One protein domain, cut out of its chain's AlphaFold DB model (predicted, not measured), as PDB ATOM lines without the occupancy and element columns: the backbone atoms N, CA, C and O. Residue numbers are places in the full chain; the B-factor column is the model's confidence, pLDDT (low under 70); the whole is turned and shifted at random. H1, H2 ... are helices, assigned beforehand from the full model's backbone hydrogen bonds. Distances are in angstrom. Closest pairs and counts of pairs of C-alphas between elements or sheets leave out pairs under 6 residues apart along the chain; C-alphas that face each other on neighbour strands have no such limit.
ATOM      1  N   SER A  11     113.366  48.893 270.189       95.62
ATOM      2  CA  SER A  11     114.519  48.983 269.278       95.62
ATOM      3  C   SER A  11     114.372  48.081 268.044       95.62
ATOM      4  O   SER A  11     114.937  48.397 266.997       95.62
ATOM      5  N   GLY A  12     113.572  47.009 268.129       97.62
ATOM      6  CA  GLY A  12     113.219  46.167 266.981       97.62
ATOM      7  C   GLY A  12     112.442  46.934 265.906       97.62
ATOM      8  O   GLY A  12     112.776  46.848 264.725       97.62
ATOM      9  N   ALA A  13     111.478  47.767 266.305       98.12
ATOM     10  CA  ALA A  13     110.760  48.663 265.393       98.12
ATOM     11  C   ALA A  13     111.671  49.699 264.719       98.12
ATOM     12  O   ALA A  13     111.519  49.956 263.525       98.12
ATOM     13  N   LEU A  14     112.643  50.270 265.440       97.62
ATOM     14  CA  LEU A  14     113.631  51.174 264.836       97.62
ATOM     15  C   LEU A  14     114.517  50.453 263.813       97.62
ATOM     16  O   LEU A  14     114.749  50.977 262.726       97.62
ATOM     17  N   ALA A  15     114.967  49.234 264.124       96.88
ATOM     18  CA  ALA A  15     115.740  48.418 263.191       96.88
ATOM     19  C   ALA A  15     114.933  48.083 261.921       96.88
ATOM     20  O   ALA A  15     115.453  48.205 260.810       96.88
ATOM     21  N   ALA A  16     113.651  47.734 262.063       97.75
ATOM     22  CA  ALA A  16     112.749  47.522 260.930       97.75
ATOM     23  C   ALA A  16     112.546  48.810 260.107       97.75
ATOM     24  O   ALA A  16     112.671  48.794 258.884       97.75
ATOM     25  N   GLY A  17     112.354  49.956 260.769       97.38
ATOM     26  CA  GLY A  17     112.297  51.270 260.122       97.38
ATOM     27  C   GLY A  17     113.563  51.615 259.335       97.38
ATOM     28  O   GLY A  17     113.475  52.071 258.194       97.38
ATOM     29  N   GLN A  18     114.740  51.334 259.895       96.62
ATOM     30  CA  GLN A  18     116.018  51.515 259.208       96.62
ATOM     31  C   GLN A  18     116.152  50.586 257.991       96.62
ATOM     32  O   GLN A  18     116.660  50.998 256.947       96.62
ATOM     33  N   ASN A  19     115.665  49.347 258.086       96.81
ATOM     34  CA  ASN A  19     115.659  48.409 256.964       96.81
ATOM     35  C   ASN A  19     114.721  48.855 255.836       96.81
ATOM     36  O   ASN A  19     115.103  48.770 254.666       96.81
ATOM     37  N   LEU A  20     113.538  49.383 256.161       97.62
ATOM     38  CA  LEU A  20     112.631  49.979 255.179       97.62
ATOM     39  C   LEU A  20     113.279  51.181 254.484       97.62
ATOM     40  O   LEU A  20     113.302  51.251 253.257       97.62
ATOM     41  N   MET A  21     113.873  52.083 255.264       97.50
ATOM     42  CA  MET A  21     114.604  53.245 254.763       97.50
ATOM     43  C   MET A  21     115.729  52.849 253.797       97.50
ATOM     44  O   MET A  21     115.833  53.393 252.696       97.50
ATOM     45  N   ARG A  22     116.543  51.855 254.173       97.31
ATOM     46  CA  ARG A  22     117.605  51.296 253.325       97.31
ATOM     47  C   ARG A  22     117.037  50.678 252.049       97.31
ATOM     48  O   ARG A  22     117.569  50.923 250.970       97.31
ATOM     49  N   SER A  23     115.983  49.874 252.164       97.44
ATOM     50  CA  SER A  23     115.363  49.189 251.024       97.44
ATOM     51  C   SER A  23     114.808  50.192 250.016       97.44
ATOM     52  O   SER A  23     115.051  50.060 248.818       97.44
ATOM     53  N   PHE A  24     114.156  51.248 250.506       98.19
ATOM     54  CA  PHE A  24     113.676  52.347 249.679       98.19
ATOM     55  C   PHE A  24     114.827  53.088 248.986       98.19
ATOM     56  O   PHE A  24     114.803  53.248 247.768       98.19
ATOM     57  N   ALA A  25     115.881  53.460 249.720       98.25
ATOM     58  CA  ALA A  25     117.056  54.109 249.135       98.25
ATOM     59  C   ALA A  25     117.702  53.259 248.025       98.25
ATOM     60  O   ALA A  25     118.028  53.772 246.957       98.25
ATOM     61  N   LEU A  26     117.854  51.948 248.246       98.12
ATOM     62  CA  LEU A  26     118.416  51.032 247.250       98.12
ATOM     63  C   LEU A  26     117.507  50.837 246.035       98.12
ATOM     64  O   LEU A  26     118.027  50.627 244.939       98.12
ATOM     65  N   TRP A  27     116.187  50.910 246.218       98.12
ATOM     66  CA  TRP A  27     115.233  50.879 245.114       98.12
ATOM     67  C   TRP A  27     115.362  52.125 244.231       98.12
ATOM     68  O   TRP A  27     115.461  51.983 243.015       98.12
ATOM     69  N   LEU A  28     115.473  53.321 244.822       98.44
ATOM     70  CA  LEU A  28     115.719  54.560 244.069       98.44
ATOM     71  C   LEU A  28     117.048  54.529 243.289       98.44
ATOM     72  O   LEU A  28     117.175  55.165 242.247       98.44
ATOM     73  N   CYS A  29     118.034  53.768 243.773       98.50
ATOM     74  CA  CYS A  29     119.324  53.597 243.105       98.50
ATOM     75  C   CYS A  29     119.340  52.498 242.023       98.50
ATOM     76  O   CYS A  29     120.397  52.246 241.442       98.50
ATOM     77  N   ASP A  30     118.241  51.779 241.774       98.00
ATOM     78  CA  ASP A  30     118.197  50.774 240.705       98.00
ATOM     79  C   ASP A  30     118.236  51.479 239.340       98.00
ATOM     80  O   ASP A  30     117.429  52.356 239.035       98.00
ATOM     81  N   THR A  31     119.194  51.101 238.497       97.94
ATOM     82  CA  THR A  31     119.440  51.742 237.197       97.94
ATOM     83  C   THR A  31     118.294  51.568 236.203       97.94
ATOM     84  O   THR A  31     118.278  52.249 235.185       97.94
ATOM     85  N   ARG A  32     117.353  50.659 236.481       97.50
ATOM     86  CA  ARG A  32     116.156  50.403 235.666       97.50
ATOM     87  C   ARG A  32     114.934  51.207 236.118       97.50
ATOM     88  O   ARG A  32     113.872  51.055 235.532       97.50
ATOM     89  N   ILE A  33     115.056  51.958 237.207       97.31
ATOM     90  CA  ILE A  33     113.971  52.722 237.825       97.31
ATOM     91  C   ILE A  33     114.157  54.192 237.477       97.31
ATOM     92  O   ILE A  33     115.283  54.675 237.483       97.31
ATOM     93  N   ASP A  34     113.063  54.884 237.195       98.12
ATOM     94  CA  ASP A  34     112.983  56.327 236.931       98.12
ATOM     95  C   ASP A  34     111.771  56.926 237.680       98.12
ATOM     96  O   ASP A  34     111.117  56.213 238.456       98.12
ATOM     97  N   ALA A  35     111.444  58.208 237.491       98.06
ATOM     98  CA  ALA A  35     110.327  58.841 238.200       98.06
ATOM     99  C   ALA A  35     108.977  58.163 237.929       98.06
ATOM    100  O   ALA A  35     108.140  58.082 238.830       98.06
ATOM    101  N   THR A  36     108.755  57.630 236.722       98.06
ATOM    102  CA  THR A  36     107.484  56.984 236.346       98.06
ATOM    103  C   THR A  36     107.232  55.693 237.121       98.06
ATOM    104  O   THR A  36     106.095  55.235 237.240       98.06
ATOM    105  N   HIS A  37     108.285  55.120 237.703       98.38
ATOM    106  CA  HIS A  37     108.203  53.922 238.521       98.38
ATOM    107  C   HIS A  37     107.825  54.211 239.979       98.38
ATOM    108  O   HIS A  37     107.495  53.266 240.702       98.38
ATOM    109  N   ILE A  38     107.850  55.467 240.431       98.12
ATOM    110  CA  ILE A  38     107.508  55.835 241.810       98.12
ATOM    111  C   ILE A  38     105.987  55.970 241.934       98.12
ATOM    112  O   ILE A  38     105.416  57.057 241.937       98.12
ATOM    113  N   THR A  39     105.321  54.818 242.007       98.12
ATOM    114  CA  THR A  39     103.859  54.692 242.078       98.12
ATOM    115  C   THR A  39     103.437  53.851 243.276       98.12
ATOM    116  O   THR A  39     104.214  53.041 243.789       98.12
ATOM    117  N   GLU A  40     102.178  53.993 243.694       97.88
ATOM    118  CA  GLU A  40     101.575  53.186 244.762       97.88
ATOM    119  C   GLU A  40     101.710  51.681 244.498       97.88
ATOM    120  O   GLU A  40     102.217  50.930 245.332       97.88
ATOM    121  N   ALA A  41     101.340  51.249 243.288       97.50
ATOM    122  CA  ALA A  41     101.403  49.849 242.884       97.50
ATOM    123  C   ALA A  41     102.829  49.282 242.982       97.50
ATOM    124  O   ALA A  41     103.025  48.142 243.412       97.50
ATOM    125  N   ASN A  42     103.842  50.078 242.626       97.31
ATOM    126  CA  ASN A  42     105.231  49.652 242.750       97.31
ATOM    127  C   ASN A  42     105.720  49.663 244.202       97.31
ATOM    128  O   ASN A  42     106.459  48.750 244.566       97.31
ATOM    129  N   CYS A  43     105.280  50.603 245.046       95.00
ATOM    130  CA  CYS A  43     105.581  50.576 246.484       95.00
ATOM    131  C   CYS A  43     105.081  49.271 247.125       95.00
ATOM    132  O   CYS A  43     105.828  48.609 247.844       95.00
ATOM    133  N   LEU A  44     103.857  48.856 246.788       94.12
ATOM    134  CA  LEU A  44     103.255  47.601 247.247       94.12
ATOM    135  C   LEU A  44     104.008  46.353 246.777       94.12
ATOM    136  O   LEU A  44     104.087  45.372 247.509       94.12
ATOM    137  N   LYS A  45     104.550  46.376 245.555       94.00
ATOM    138  CA  LYS A  45     105.237  45.226 244.952       94.00
ATOM    139  C   LYS A  45     106.705  45.103 245.368       94.00
ATOM    140  O   LYS A  45     107.263  44.009 245.316       94.00
ATOM    141  N   ARG A  46     107.368  46.221 245.671       91.06
ATOM    142  CA  ARG A  46     108.829  46.285 245.861       91.06
ATOM    143  C   ARG A  46     109.268  46.193 247.318       91.06
ATOM    144  O   ARG A  46     110.439  45.904 247.552       91.06
ATOM    145  N   LEU A  47     108.374  46.451 248.268       90.31
ATOM    146  CA  LEU A  47     108.679  46.381 249.694       90.31
ATOM    147  C   LEU A  47     108.346  45.004 250.296       90.31
ATOM    148  O   LEU A  47     107.550  44.268 249.713       90.31
ATOM    149  N   PRO A  48     108.957  44.634 251.441       85.25
ATOM    150  CA  PRO A  48     108.815  43.294 252.021       85.25
ATOM    151  C   PRO A  48     107.376  42.920 252.401       85.25
ATOM    152  O   PRO A  48     107.035  41.738 252.427       85.25
ATOM    153  N   SER A  49     106.525  43.910 252.677       94.69
ATOM    154  CA  SER A  49     105.109  43.709 252.967       94.69
ATOM    155  C   SER A  49     104.224  44.802 252.363       94.69
ATOM    156  O   SER A  49     104.633  45.951 252.185       94.69
ATOM    157  N   HIS A  50     102.949  44.468 252.140       96.00
ATOM    158  CA  HIS A  50     101.925  45.445 251.751       96.00
ATOM    159  C   HIS A  50     101.730  46.548 252.805       96.00
ATOM    160  O   HIS A  50     101.362  47.665 252.455       96.00
ATOM    161  N   ILE A  51     101.979  46.258 254.087       97.62
ATOM    162  CA  ILE A  51     101.881  47.240 255.178       97.62
ATOM    163  C   ILE A  51     102.932  48.336 254.988       97.62
ATOM    164  O   ILE A  51     102.598  49.518 255.000       97.62
ATOM    165  N   GLU A  52     104.185  47.942 254.765       97.88
ATOM    166  CA  GLU A  52     105.278  48.879 254.496       97.88
ATOM    167  C   GLU A  52     105.075  49.608 253.165       97.88
ATOM    168  O   GLU A  52     105.327  50.807 253.089       97.88
ATOM    169  N   GLY A  53     104.574  48.908 252.139       97.69
ATOM    170  CA  GLY A  53     104.202  49.479 250.842       97.69
ATOM    171  C   GLY A  53     103.197  50.623 250.956       97.69
ATOM    172  O   GLY A  53     103.459  51.728 250.479       97.69
ATOM    173  N   ASN A  54     102.077  50.367 251.636       97.56
ATOM    174  CA  ASN A  54     101.039  51.363 251.897       97.56
ATOM    175  C   ASN A  54     101.578  52.529 252.730       97.56
ATOM    176  O   ASN A  54     101.370  53.690 252.386       97.56
ATOM    177  N   TRP A  55     102.315  52.226 253.803       98.12
ATOM    178  CA  TRP A  55     102.896  53.258 254.657       98.12
ATOM    179  C   TRP A  55     103.873  54.155 253.889       98.12
ATOM    180  O   TRP A  55     103.824  55.373 254.044       98.12
ATOM    181  N   LEU A  56     104.741  53.580 253.046       98.25
ATOM    182  CA  LEU A  56     105.696  54.352 252.250       98.25
ATOM    183  C   LEU A  56     104.964  55.272 251.273       98.25
ATOM    184  O   LEU A  56     105.353  56.427 251.124       98.25
ATOM    185  N   TRP A  57     103.903  54.788 250.626       98.06
ATOM    186  CA  TRP A  57     103.123  55.617 249.715       98.06
ATOM    187  C   TRP A  57     102.482  56.810 250.436       98.06
ATOM    188  O   TRP A  57     102.678  57.948 250.009       98.06
ATOM    189  N   ASP A  58     101.826  56.575 251.577       97.12
ATOM    190  CA  ASP A  58     101.262  57.628 252.435       97.12
ATOM    191  C   ASP A  58     102.337  58.618 252.919       97.12
ATOM    192  O   ASP A  58     102.120  59.834 252.968       97.12
ATOM    193  N   PHE A  59     103.515  58.102 253.274       98.06
ATOM    194  CA  PHE A  59     104.674  58.892 253.669       98.06
ATOM    195  C   PHE A  59     105.132  59.818 252.538       98.06
ATOM    196  O   PHE A  59     105.347  61.006 252.780       98.06
ATOM    197  N   LEU A  60     105.216  59.327 251.299       98.38
ATOM    198  CA  LEU A  60     105.634  60.126 250.143       98.38
ATOM    199  C   LEU A  60     104.666  61.282 249.833       98.38
ATOM    200  O   LEU A  60     105.090  62.302 249.287       98.38
ATOM    201  N   GLN A  61     103.401  61.192 250.253       97.44
ATOM    202  CA  GLN A  61     102.440  62.295 250.121       97.44
ATOM    203  C   GLN A  61     102.687  63.450 251.109       97.44
ATOM    204  O   GLN A  61     102.112  64.536 250.960       97.44
ATOM    205  N   LYS A  62     103.526  63.263 252.140       97.56
ATOM    206  CA  LYS A  62     103.870  64.343 253.077       97.56
ATOM    207  C   LYS A  62     104.721  65.410 252.408       97.56
ATOM    208  O   LYS A  62     105.389  65.172 251.410       97.56
ATOM    209  N   LYS A  63     104.711  66.609 252.995       94.94
ATOM    210  CA  LYS A  63     105.443  67.771 252.485       94.94
ATOM    211  C   LYS A  63     106.556  68.200 253.434       94.94
ATOM    212  O   LYS A  63     106.359  68.254 254.650       94.94
ATOM    213  N   THR A  64     107.667  68.629 252.849       90.12
ATOM    214  CA  THR A  64     108.762  69.336 253.517       90.12
ATOM    215  C   THR A  64     108.978  70.658 252.798       90.12
ATOM    216  O   THR A  64     109.165  70.685 251.589       90.12
ATOM    217  N   LYS A  65     108.901  71.785 253.521       83.75
ATOM    218  CA  LYS A  65     109.004  73.140 252.933       83.75
ATOM    219  C   LYS A  65     108.095  73.344 251.701       83.75
ATOM    220  O   LYS A  65     108.483  74.005 250.749       83.75
ATOM    221  N   LYS A  66     106.865  72.816 251.768       86.56
ATOM    222  CA  LYS A  66     105.815  72.822 250.721       86.56
ATOM    223  C   LYS A  66     106.009  71.839 249.556       86.56
ATOM    224  O   LYS A  66     105.017  71.572 248.881       86.56
ATOM    225  N   THR A  67     107.184  71.244 249.383       93.62
ATOM    226  CA  THR A  67     107.442  70.224 248.356       93.62
ATOM    227  C   THR A  67     107.045  68.835 248.870       93.62
ATOM    228  O   THR A  67     107.426  68.483 249.993       93.62
ATOM    229  N   PRO A  68     106.256  68.043 248.121       96.69
ATOM    230  CA  PRO A  68     105.977  66.653 248.470       96.69
ATOM    231  C   PRO A  68     107.249  65.798 248.501       96.69
ATOM    232  O   PRO A  68     108.135  65.954 247.664       96.69
ATOM    233  N   LEU A  69     107.326  64.842 249.424       98.44
ATOM    234  CA  LEU A  69     108.422  63.870 249.462       98.44
ATOM    235  C   LEU A  69     108.447  63.011 248.192       98.44
ATOM    236  O   LEU A  69     109.526  62.666 247.723       98.44
ATOM    237  N   LEU A  70     107.287  62.747 247.585       98.50
ATOM    238  CA  LEU A  70     107.175  62.088 246.287       98.50
ATOM    239  C   LEU A  70     108.016  62.783 245.208       98.50
ATOM    240  O   LEU A  70     108.710  62.111 244.456       98.50
ATOM    241  N   GLU A  71     108.014  64.116 245.166       98.38
ATOM    242  CA  GLU A  71     108.788  64.874 244.179       98.38
ATOM    243  C   GLU A  71     110.294  64.664 244.378       98.38
ATOM    244  O   GLU A  71     111.010  64.368 243.425       98.38
ATOM    245  N   HIS A  72     110.769  64.706 245.628       98.44
ATOM    246  CA  HIS A  72     112.163  64.387 245.932       98.44
ATOM    247  C   HIS A  72     112.517  62.941 245.555       98.44
ATOM    248  O   HIS A  72     113.608  62.705 245.037       98.44
ATOM    249  N   ALA A  73     111.614  61.982 245.788       98.62
ATOM    250  CA  ALA A  73     111.816  60.582 245.412       98.62
ATOM    251  C   ALA A  73     111.940  60.423 243.895       98.62
ATOM    252  O   ALA A  73     112.875  59.771 243.435       98.62
ATOM    253  N   CYS A  74     111.071  61.084 243.128       98.56
ATOM    254  CA  CYS A  74     111.163  61.138 241.674       98.56
ATOM    255  C   CYS A  74     112.491  61.752 241.212       98.56
ATOM    256  O   CYS A  74     113.150  61.175 240.355       98.56
ATOM    257  N   THR A  75     112.949  62.856 241.816       98.38
ATOM    258  CA  THR A  75     114.254  63.454 241.474       98.38
ATOM    259  C   THR A  75     115.415  62.484 241.694       98.38
ATOM    260  O   THR A  75     116.300  62.383 240.850       98.38
ATOM    261  N   VAL A  76     115.424  61.747 242.810       98.50
ATOM    262  CA  VAL A  76     116.475  60.751 243.082       98.50
ATOM    263  C   VAL A  76     116.359  59.554 242.129       98.50
ATOM    264  O   VAL A  76     117.372  59.015 241.685       98.50
ATOM    265  N   ALA A  77     115.140  59.150 241.770       98.56
ATOM    266  CA  ALA A  77     114.912  58.097 240.787       98.56
ATOM    267  C   ALA A  77     115.358  58.500 239.370       98.56
ATOM    268  O   ALA A  77     115.727  57.627 238.597       98.56
ATOM    269  N   GLU A  78     115.397  59.787 239.027       98.50
ATOM    270  CA  GLU A  78     115.879  60.296 237.727       98.50
ATOM    271  C   GLU A  78     117.400  60.488 237.649       98.50
ATOM    272  O   GLU A  78     117.932  60.936 236.633       98.50
ATOM    273  N   LEU A  79     118.143  60.145 238.706       98.69
ATOM    274  CA  LEU A  79     119.600  60.250 238.680       98.69
ATOM    275  C   LEU A  79     120.213  59.426 237.539       98.69
ATOM    276  O   LEU A  79     119.773  58.314 237.222       98.69
ATOM    277  N   SER A  80     121.302  59.956 236.980       98.44
ATOM    278  CA  SER A  80     122.104  59.262 235.975       98.44
ATOM    279  C   SER A  80     122.629  57.920 236.505       98.44
ATOM    280  O   SER A  80     122.829  57.738 237.709       98.44
ATOM    281  N   THR A  81     122.910  56.969 235.611       98.50
ATOM    282  CA  THR A  81     123.463  55.657 235.989       98.50
ATOM    283  C   THR A  81     124.724  55.764 236.865       98.50
ATOM    284  O   THR A  81     124.772  55.081 237.892       98.50
ATOM    285  N   PRO A  82     125.724  56.625 236.559       98.56
ATOM    286  CA  PRO A  82     126.878  56.809 237.441       98.56
ATOM    287  C   PRO A  82     126.497  57.311 238.839       98.56
ATOM    288  O   PRO A  82     126.986  56.776 239.833       98.56
ATOM    289  N   HIS A  83     125.589  58.286 238.930       98.69
ATOM    290  CA  HIS A  83     125.135  58.849 240.205       98.69
ATOM    291  C   HIS A  83     124.351  57.825 241.036       98.69
ATOM    292  O   HIS A  83     124.593  57.690 242.235       98.69
ATOM    293  N   LYS A  84     123.486  57.023 240.403       98.75
ATOM    294  CA  LYS A  84     122.802  55.898 241.057       98.75
ATOM    295  C   LYS A  84     123.779  54.869 241.611       98.75
ATOM    296  O   LYS A  84     123.628  54.441 242.751       98.75
ATOM    297  N   ASN A  85     124.805  54.501 240.846       98.62
ATOM    298  CA  ASN A  85     125.822  53.550 241.299       98.62
ATOM    299  C   ASN A  85     126.655  54.102 242.468       98.62
ATOM    300  O   ASN A  85     126.914  53.379 243.436       98.62
ATOM    301  N   ALA A  86     127.033  55.384 242.415       98.50
ATOM    302  CA  ALA A  86     127.741  56.060 243.500       98.50
ATOM    303  C   ALA A  86     126.887  56.111 244.778       98.50
ATOM    304  O   ALA A  86     127.340  55.691 245.847       98.50
ATOM    305  N   LEU A  87     125.624  56.536 244.662       98.62
ATOM    306  CA  LEU A  87     124.690  56.581 245.783       98.62
ATOM    307  C   LEU A  87     124.423  55.181 246.349       98.62
ATOM    308  O   LEU A  87     124.486  55.002 247.562       98.62
ATOM    309  N   ARG A  88     124.208  54.167 245.501       98.56
ATOM    310  CA  ARG A  88     124.029  52.767 245.924       98.56
ATOM    311  C   ARG A  88     125.203  52.281 246.765       98.56
ATOM    312  O   ARG A  88     124.995  51.672 247.813       98.56
ATOM    313  N   THR A  89     126.423  52.545 246.304       98.12
ATOM    314  CA  THR A  89     127.655  52.156 247.001       98.12
ATOM    315  C   THR A  89     127.731  52.823 248.370       98.12
ATOM    316  O   THR A  89     127.970  52.152 249.373       98.12
ATOM    317  N   TRP A  90     127.429  54.121 248.435       97.94
ATOM    318  CA  TRP A  90     127.384  54.869 249.690       97.94
ATOM    319  C   TRP A  90     126.302  54.348 250.648       97.94
ATOM    320  O   TRP A  90     126.586  54.129 251.823       97.94
ATOM    321  N   VAL A  91     125.086  54.076 250.155       98.06
ATOM    322  CA  VAL A  91     123.979  53.512 250.948       98.06
ATOM    323  C   VAL A  91     124.376  52.159 251.536       98.06
ATOM    324  O   VAL A  91     124.158  51.913 252.723       98.06
ATOM    325  N   MET A  92     124.972  51.280 250.727       96.75
ATOM    326  CA  MET A  92     125.430  49.964 251.176       96.75
ATOM    327  C   MET A  92     126.534  50.065 252.228       96.75
ATOM    328  O   MET A  92     126.480  49.325 253.206       96.75
ATOM    329  N   ALA A  93     127.483  50.990 252.054       95.94
ATOM    330  CA  ALA A  93     128.534  51.236 253.034       95.94
ATOM    331  C   ALA A  93     127.938  51.733 254.362       95.94
ATOM    332  O   ALA A  93     128.008  51.030 255.361       95.94
ATOM    333  N   VAL A  94     127.246  52.878 254.360       95.88
ATOM    334  CA  VAL A  94     126.734  53.527 255.586       95.88
ATOM    335  C   VAL A  94     125.721  52.667 256.341       95.88
ATOM    336  O   VAL A  94     125.691  52.685 257.571       95.88
ATOM    337  N   SER A  95     124.880  51.911 255.630       93.94
ATOM    338  CA  SER A  95     123.884  51.049 256.277       93.94
ATOM    339  C   SER A  95     124.482  49.805 256.939       93.94
ATOM    340  O   SER A  95     123.806  49.178 257.757       93.94
ATOM    341  N   ASN A  96     125.746  49.464 256.665       91.88
ATOM    342  CA  ASN A  96     126.448  48.383 257.350       91.88
ATOM    343  C   ASN A  96     127.049  48.855 258.684       91.88
ATOM    344  O   ASN A  96     128.250  48.783 258.932       91.88
ATOM    345  N   VAL A  97     126.170  49.341 259.562       88.69
ATOM    346  CA  VAL A  97     126.508  49.931 260.863       88.69
ATOM    347  C   VAL A  97     127.516  49.093 261.674       88.69
ATOM    348  O   VAL A  97     128.470  49.680 262.193       88.69
ATOM    349  N   PRO A  98     127.398  47.748 261.767       89.38
ATOM    350  CA  PRO A  98     128.368  46.943 262.505       89.38
ATOM    351  C   PRO A  98     129.815  47.085 262.008       89.38
ATOM    352  O   PRO A  98     130.722  47.139 262.834       89.38
ATOM    353  N   GLN A  99     130.056  47.224 260.698       90.38
ATOM    354  CA  GLN A  99     131.418  47.366 260.160       90.38
ATOM    355  C   GLN A  99     132.126  48.634 260.647       90.38
ATOM    356  O   GLN A  99     133.350  48.647 260.770       90.38
ATOM    357  N   HIS A 100     131.369  49.684 260.953       89.62
ATOM    358  CA  HIS A 100     131.910  50.959 261.417       89.62
ATOM    359  C   HIS A 100     132.000  51.038 262.943       89.62
ATOM    360  O   HIS A 100     132.898  51.674 263.501       89.62
ATOM    361  N   LEU A 101     131.042  50.420 263.642       85.06
ATOM    362  CA  LEU A 101     130.848  50.642 265.073       85.06
ATOM    363  C   LEU A 101     131.298  49.483 265.969       85.06
ATOM    364  O   LEU A 101     131.418  49.700 267.174       85.06
ATOM    365  N   LEU A 102     131.602  48.295 265.436       84.31
ATOM    366  CA  LEU A 102     132.226  47.217 266.216       84.31
ATOM    367  C   LEU A 102     133.694  47.523 266.551       84.31
ATOM    368  O   LEU A 102     134.288  48.460 266.019       84.31
ATOM    369  N   HIS A 103     134.268  46.766 267.488       80.44
ATOM    370  CA  HIS A 103     135.681  46.859 267.845       80.44
ATOM    371  C   HIS A 103     136.423  45.557 267.480       80.44
ATOM    372  O   HIS A 103     135.999  44.497 267.941       80.44
ATOM    373  N   PRO A 104     137.522  45.629 266.705       83.38
ATOM    374  CA  PRO A 104     137.967  46.805 265.953       83.38
ATOM    375  C   PRO A 104     136.981  47.159 264.812       83.38
ATOM    376  O   PRO A 104     136.322  46.261 264.283       83.38
ATOM    377  N   PRO A 105     136.858  48.444 264.421       86.44
ATOM    378  CA  PRO A 105     136.159  48.831 263.198       86.44
ATOM    379  C   PRO A 105     136.771  48.128 261.985       86.44
ATOM    380  O   PRO A 105     137.991  48.076 261.838       86.44
ATOM    381  N   GLN A 106     135.922  47.599 261.110       88.94
ATOM    382  CA  GLN A 106     136.331  46.880 259.901       88.94
ATOM    383  C   GLN A 106     136.434  47.803 258.680       88.94
ATOM    384  O   GLN A 106     137.149  47.488 257.734       88.94
ATOM    385  N   ALA A 107     135.721  48.933 258.690       92.75
ATOM    386  CA  ALA A 107     135.731  49.913 257.610       92.75
ATOM    387  C   ALA A 107     135.465  51.333 258.126       92.75
ATOM    388  O   ALA A 107     134.703  51.535 259.076       92.75
ATOM    389  N   ASN A 108     136.032  52.328 257.441       94.00
ATOM    390  CA  ASN A 108     135.734  53.737 257.693       94.00
ATOM    391  C   ASN A 108     134.375  54.123 257.094       94.00
ATOM    392  O   ASN A 108     133.960  53.587 256.064       94.00
ATOM    393  N   LEU A 109     133.698  55.084 257.722       94.38
ATOM    394  CA  LEU A 109     132.544  55.737 257.112       94.38
ATOM    395  C   LEU A 109     132.976  56.572 255.898       94.38
ATOM    396  O   LEU A 109     133.996  57.262 255.959       94.38
ATOM    397  N   PRO A 110     132.188  56.580 254.810       94.94
ATOM    398  CA  PRO A 110     132.429  57.477 253.691       94.94
ATOM    399  C   PRO A 110     132.164  58.929 254.111       94.94
ATOM    400  O   PRO A 110     131.026  59.313 254.375       94.94
ATOM    401  N   THR A 111     133.213  59.748 254.138       94.19
ATOM    402  CA  THR A 111     133.155  61.149 254.597       94.19
ATOM    403  C   THR A 111     132.704  62.139 253.528       94.19
ATOM    404  O   THR A 111     132.328  63.265 253.848       94.19
ATOM    405  N   THR A 112     132.732  61.734 252.258       93.25
ATOM    406  CA  THR A 112     132.335  62.578 251.125       93.25
ATOM    407  C   THR A 112     130.949  62.167 250.625       93.25
ATOM    408  O   THR A 112     130.727  60.974 250.390       93.25
ATOM    409  N   PRO A 113     130.008  63.115 250.443       94.94
ATOM    410  CA  PRO A 113     128.734  62.836 249.792       94.94
ATOM    411  C   PRO A 113     128.933  62.229 248.393       94.94
ATOM    412  O   PRO A 113     129.774  62.717 247.639       94.94
ATOM    413  N   PRO A 114     128.155  61.204 248.005       97.00
ATOM    414  CA  PRO A 114     128.350  60.491 246.741       97.00
ATOM    415  C   PRO A 114     127.828  61.249 245.511       97.00
ATOM    416  O   PRO A 114     127.954  60.748 244.398       97.00
ATOM    417  N   LEU A 115     127.200  62.412 245.708       97.88
ATOM    418  CA  LEU A 115     126.474  63.159 244.685       97.88
ATOM    419  C   LEU A 115     126.820  64.654 244.723       97.88
ATOM    420  O   LEU A 115     127.159  65.182 245.791       97.88
ATOM    421  N   PRO A 116     126.645  65.372 243.597       97.62
ATOM    422  CA  PRO A 116     126.591  66.827 243.581       97.62
ATOM    423  C   PRO A 116     125.589  67.383 244.601       97.62
ATOM    424  O   PRO A 116     124.540  66.798 244.866       97.62
ATOM    425  N   LYS A 117     125.892  68.566 245.145       96.94
ATOM    426  CA  LYS A 117     125.155  69.169 246.269       96.94
ATOM    427  C   LYS A 117     123.635  69.230 246.067       96.94
ATOM    428  O   LYS A 117     122.905  68.954 247.012       96.94
ATOM    429  N   ALA A 118     123.171  69.619 244.878       96.81
ATOM    430  CA  ALA A 118     121.742  69.753 244.597       96.81
ATOM    431  C   ALA A 118     121.030  68.396 244.692       96.81
ATOM    432  O   ALA A 118     120.090  68.249 245.463       96.81
ATOM    433  N   GLU A 119     121.540  67.385 243.991       97.50
ATOM    434  CA  GLU A 119     121.004  66.019 243.996       97.50
ATOM    435  C   GLU A 119     121.068  65.374 245.388       97.50
ATOM    436  O   GLU A 119     120.104  64.759 245.851       97.50
ATOM    437  N   TRP A 120     122.188  65.571 246.092       97.69
ATOM    438  CA  TRP A 120     122.374  65.091 247.459       97.69
ATOM    439  C   TRP A 120     121.318  65.640 248.422       97.69
ATOM    440  O   TRP A 120     120.866  64.923 249.314       97.69
ATOM    441  N   GLU A 121     120.890  66.890 248.239       97.50
ATOM    442  CA  GLU A 121     119.890  67.509 249.106       97.50
ATOM    443  C   GLU A 121     118.511  66.847 248.960       97.50
ATOM    444  O   GLU A 121     117.850  66.618 249.972       97.50
ATOM    445  N   HIS A 122     118.098  66.444 247.749       97.81
ATOM    446  CA  HIS A 122     116.850  65.685 247.564       97.81
ATOM    447  C   HIS A 122     116.899  64.348 248.314       97.81
ATOM    448  O   HIS A 122     115.970  64.015 249.052       97.81
ATOM    449  N   PHE A 123     118.009  63.613 248.191       98.06
ATOM    450  CA  PHE A 123     118.201  62.363 248.926       98.06
ATOM    451  C   PHE A 123     118.202  62.586 250.445       98.06
ATOM    452  O   PHE A 123     117.513  61.876 251.180       98.06
ATOM    453  N   LYS A 124     118.919  63.604 250.931       97.69
ATOM    454  CA  LYS A 124     118.942  63.962 252.353       97.69
ATOM    455  C   LYS A 124     117.557  64.279 252.895       97.69
ATOM    456  O   LYS A 124     117.217  63.777 253.962       97.69
ATOM    457  N   ILE A 125     116.770  65.085 252.183       97.81
ATOM    458  CA  ILE A 125     115.412  65.453 252.600       97.81
ATOM    459  C   ILE A 125     114.544  64.204 252.771       97.81
ATOM    460  O   ILE A 125     113.891  64.065 253.804       97.81
ATOM    461  N   LEU A 126     114.575  63.275 251.808       97.50
ATOM    462  CA  LEU A 126     113.842  62.008 251.905       97.50
ATOM    463  C   LEU A 126     114.261  61.205 253.129       97.50
ATOM    464  O   LEU A 126     113.422  60.730 253.890       97.50
ATOM    465  N   MET A 127     115.568  61.048 253.309       98.00
ATOM    466  CA  MET A 127     116.108  60.200 254.356       98.00
ATOM    467  C   MET A 127     115.845  60.793 255.752       98.00
ATOM    468  O   MET A 127     115.363  60.097 256.637       98.00
ATOM    469  N   LEU A 128     116.046  62.098 255.947       97.62
ATOM    470  CA  LEU A 128     115.716  62.782 257.206       97.62
ATOM    471  C   LEU A 128     114.207  62.821 257.489       97.62
ATOM    472  O   LEU A 128     113.785  62.908 258.648       97.62
ATOM    473  N   ALA A 129     113.369  62.743 256.453       98.00
ATOM    474  CA  ALA A 129     111.928  62.672 256.632       98.00
ATOM    475  C   ALA A 129     111.483  61.365 257.305       98.00
ATOM    476  O   ALA A 129     110.486  61.394 258.021       98.00
ATOM    477  N   PHE A 130     112.221  60.253 257.195       97.94
ATOM    478  CA  PHE A 130     111.897  59.037 257.961       97.94
ATOM    479  C   PHE A 130     111.879  59.295 259.471       97.94
ATOM    480  O   PHE A 130     111.005  58.785 260.167       97.94
ATOM    481  N   TYR A 131     112.791  60.127 259.975       97.38
ATOM    482  CA  TYR A 131     112.793  60.534 261.376       97.38
ATOM    483  C   TYR A 131     111.746  61.624 261.642       97.38
ATOM    484  O   TYR A 131     110.805  61.417 262.407       97.38
ATOM    485  N   SER A 132     111.856  62.768 260.963       96.56
ATOM    486  CA  SER A 132     111.034  63.955 261.260       96.56
ATOM    487  C   SER A 132     109.553  63.832 260.882       96.56
ATOM    488  O   SER A 132     108.707  64.427 261.538       96.56
ATOM    489  N   LYS A 133     109.212  63.065 259.844       97.19
ATOM    490  CA  LYS A 133     107.825  62.813 259.410       97.19
ATOM    491  C   LYS A 133     107.383  61.405 259.777       97.19
ATOM    492  O   LYS A 133     106.322  61.232 260.365       97.19
ATOM    493  N   GLY A 134     108.206  60.410 259.454       97.50
ATOM    494  CA  GLY A 134     107.896  59.004 259.681       97.50
ATOM    495  C   GLY A 134     107.760  58.680 261.165       97.50
ATOM    496  O   GLY A 134     106.687  58.289 261.596       97.50
ATOM    497  N   LEU A 135     108.808  58.888 261.963       97.31
ATOM    498  CA  LEU A 135     108.793  58.571 263.393       97.31
ATOM    499  C   LEU A 135     108.049  59.626 264.232       97.31
ATOM    500  O   LEU A 135     107.288  59.265 265.129       97.31
ATOM    501  N   HIS A 136     108.264  60.917 263.964       96.25
ATOM    502  CA  HIS A 136     107.706  62.011 264.776       96.25
ATOM    503  C   HIS A 136     106.235  62.325 264.490       96.25
ATOM    504  O   HIS A 136     105.467  62.474 265.436       96.25
ATOM    505  N   GLU A 137     105.827  62.428 263.222       95.81
ATOM    506  CA  GLU A 137     104.476  62.903 262.871       95.81
ATOM    507  C   GLU A 137     103.485  61.769 262.580       95.81
ATOM    508  O   GLU A 137     102.314  61.878 262.938       95.81
ATOM    509  N   ILE A 138     103.923  60.700 261.907       95.81
ATOM    510  CA  ILE A 138     103.045  59.607 261.458       95.81
ATOM    511  C   ILE A 138     103.087  58.408 262.418       95.81
ATOM    512  O   ILE A 138     102.050  57.825 262.725       95.81
ATOM    513  N   GLY A 139     104.282  58.032 262.868       98.00
ATOM    514  CA  GLY A 139     104.596  56.728 263.450       98.00
ATOM    515  C   GLY A 139     105.077  55.718 262.397       98.00
ATOM    516  O   GLY A 139     104.585  55.687 261.269       98.00
TER     517      GLY A 139
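This is residues 11 to 139 of the 369 residues of an uncharacterized protein of Shewanella baltica (strain OS223) (UniProt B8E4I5). Helices that mostly cross one another make a compact body, with H1 and H7 nearest its middle, H2 and H3 together on one side of H1, and H5 running back beside the later part of H1 on the other side. H4 packs on the early part of H7, while H6 and the long loop of residues 102 to 116 lie at the far end beyond H5, and this loop leads back to H7. The printed part has 129 residues with seven named helices, H1 to H7 in order along the chain, and no named strand; its class is all helix. It is compact, with a radius of gyration of the C-alphas of 14.6 A and spans of 42 by 35 by 29 A.

H1, residues 11 to 28, touches H5, residues 81 to 95, with its residues 22 to 28 alone; the closest C-alphas, of Leu 26 and Arg 88, are 6.0 A apart, at a shallow tilt of 13 degrees, opposite ways. H2, residues 40 to 46, touches H3, residues 50 to 60, at a steep tilt of 50 degrees, opposite ways; the closest C-alphas, of Leu 44 and Gly 53, are 4.2 A apart. H3 touches H4, residues 69 to 77, and is about perpendicular to it at 79 degrees, with C-alphas 60 and 70 closest at 4.6 A. H4 touches residues 119 to 126 alone of H7, residues 117 to 138, at a steep tilt of 39 degrees, opposite ways; the closest C-alphas, of His 72 and His 122, are 5.1 A apart. H1 and H7 are close but not clearly touching, with C-alphas 21 and 127 closest at 7.1 A. H6, residues 97 to 101, and H5 meet only through their link. H5 and H7 are apart. In H1 to H6 every O i to N i+4 pair is within hydrogen-bond range; in H7, 13 of 18 are.

H1 begins at C-alpha 11, (114.519, 48.983, 269.278), and is 25.8 A long. H2 measures 10.1 A, H3 15.2 A, H4 12.3 A, H5 20.8 A and H6 6.1 A. H7, 28.5 A, has a kink of 26 degrees near residue 124 and ends at C-alpha 138, (103.045, 59.607, 261.458).

The C-alphas of Lys 66 and Pro 104, the two farthest apart, are 44.1 A from each other. The links H1 to H2 and H6 to H7 are long, with 11 and 15 residues. The printed part has no cut. Its mean pLDDT is 96.0, and no printed residue is under 70.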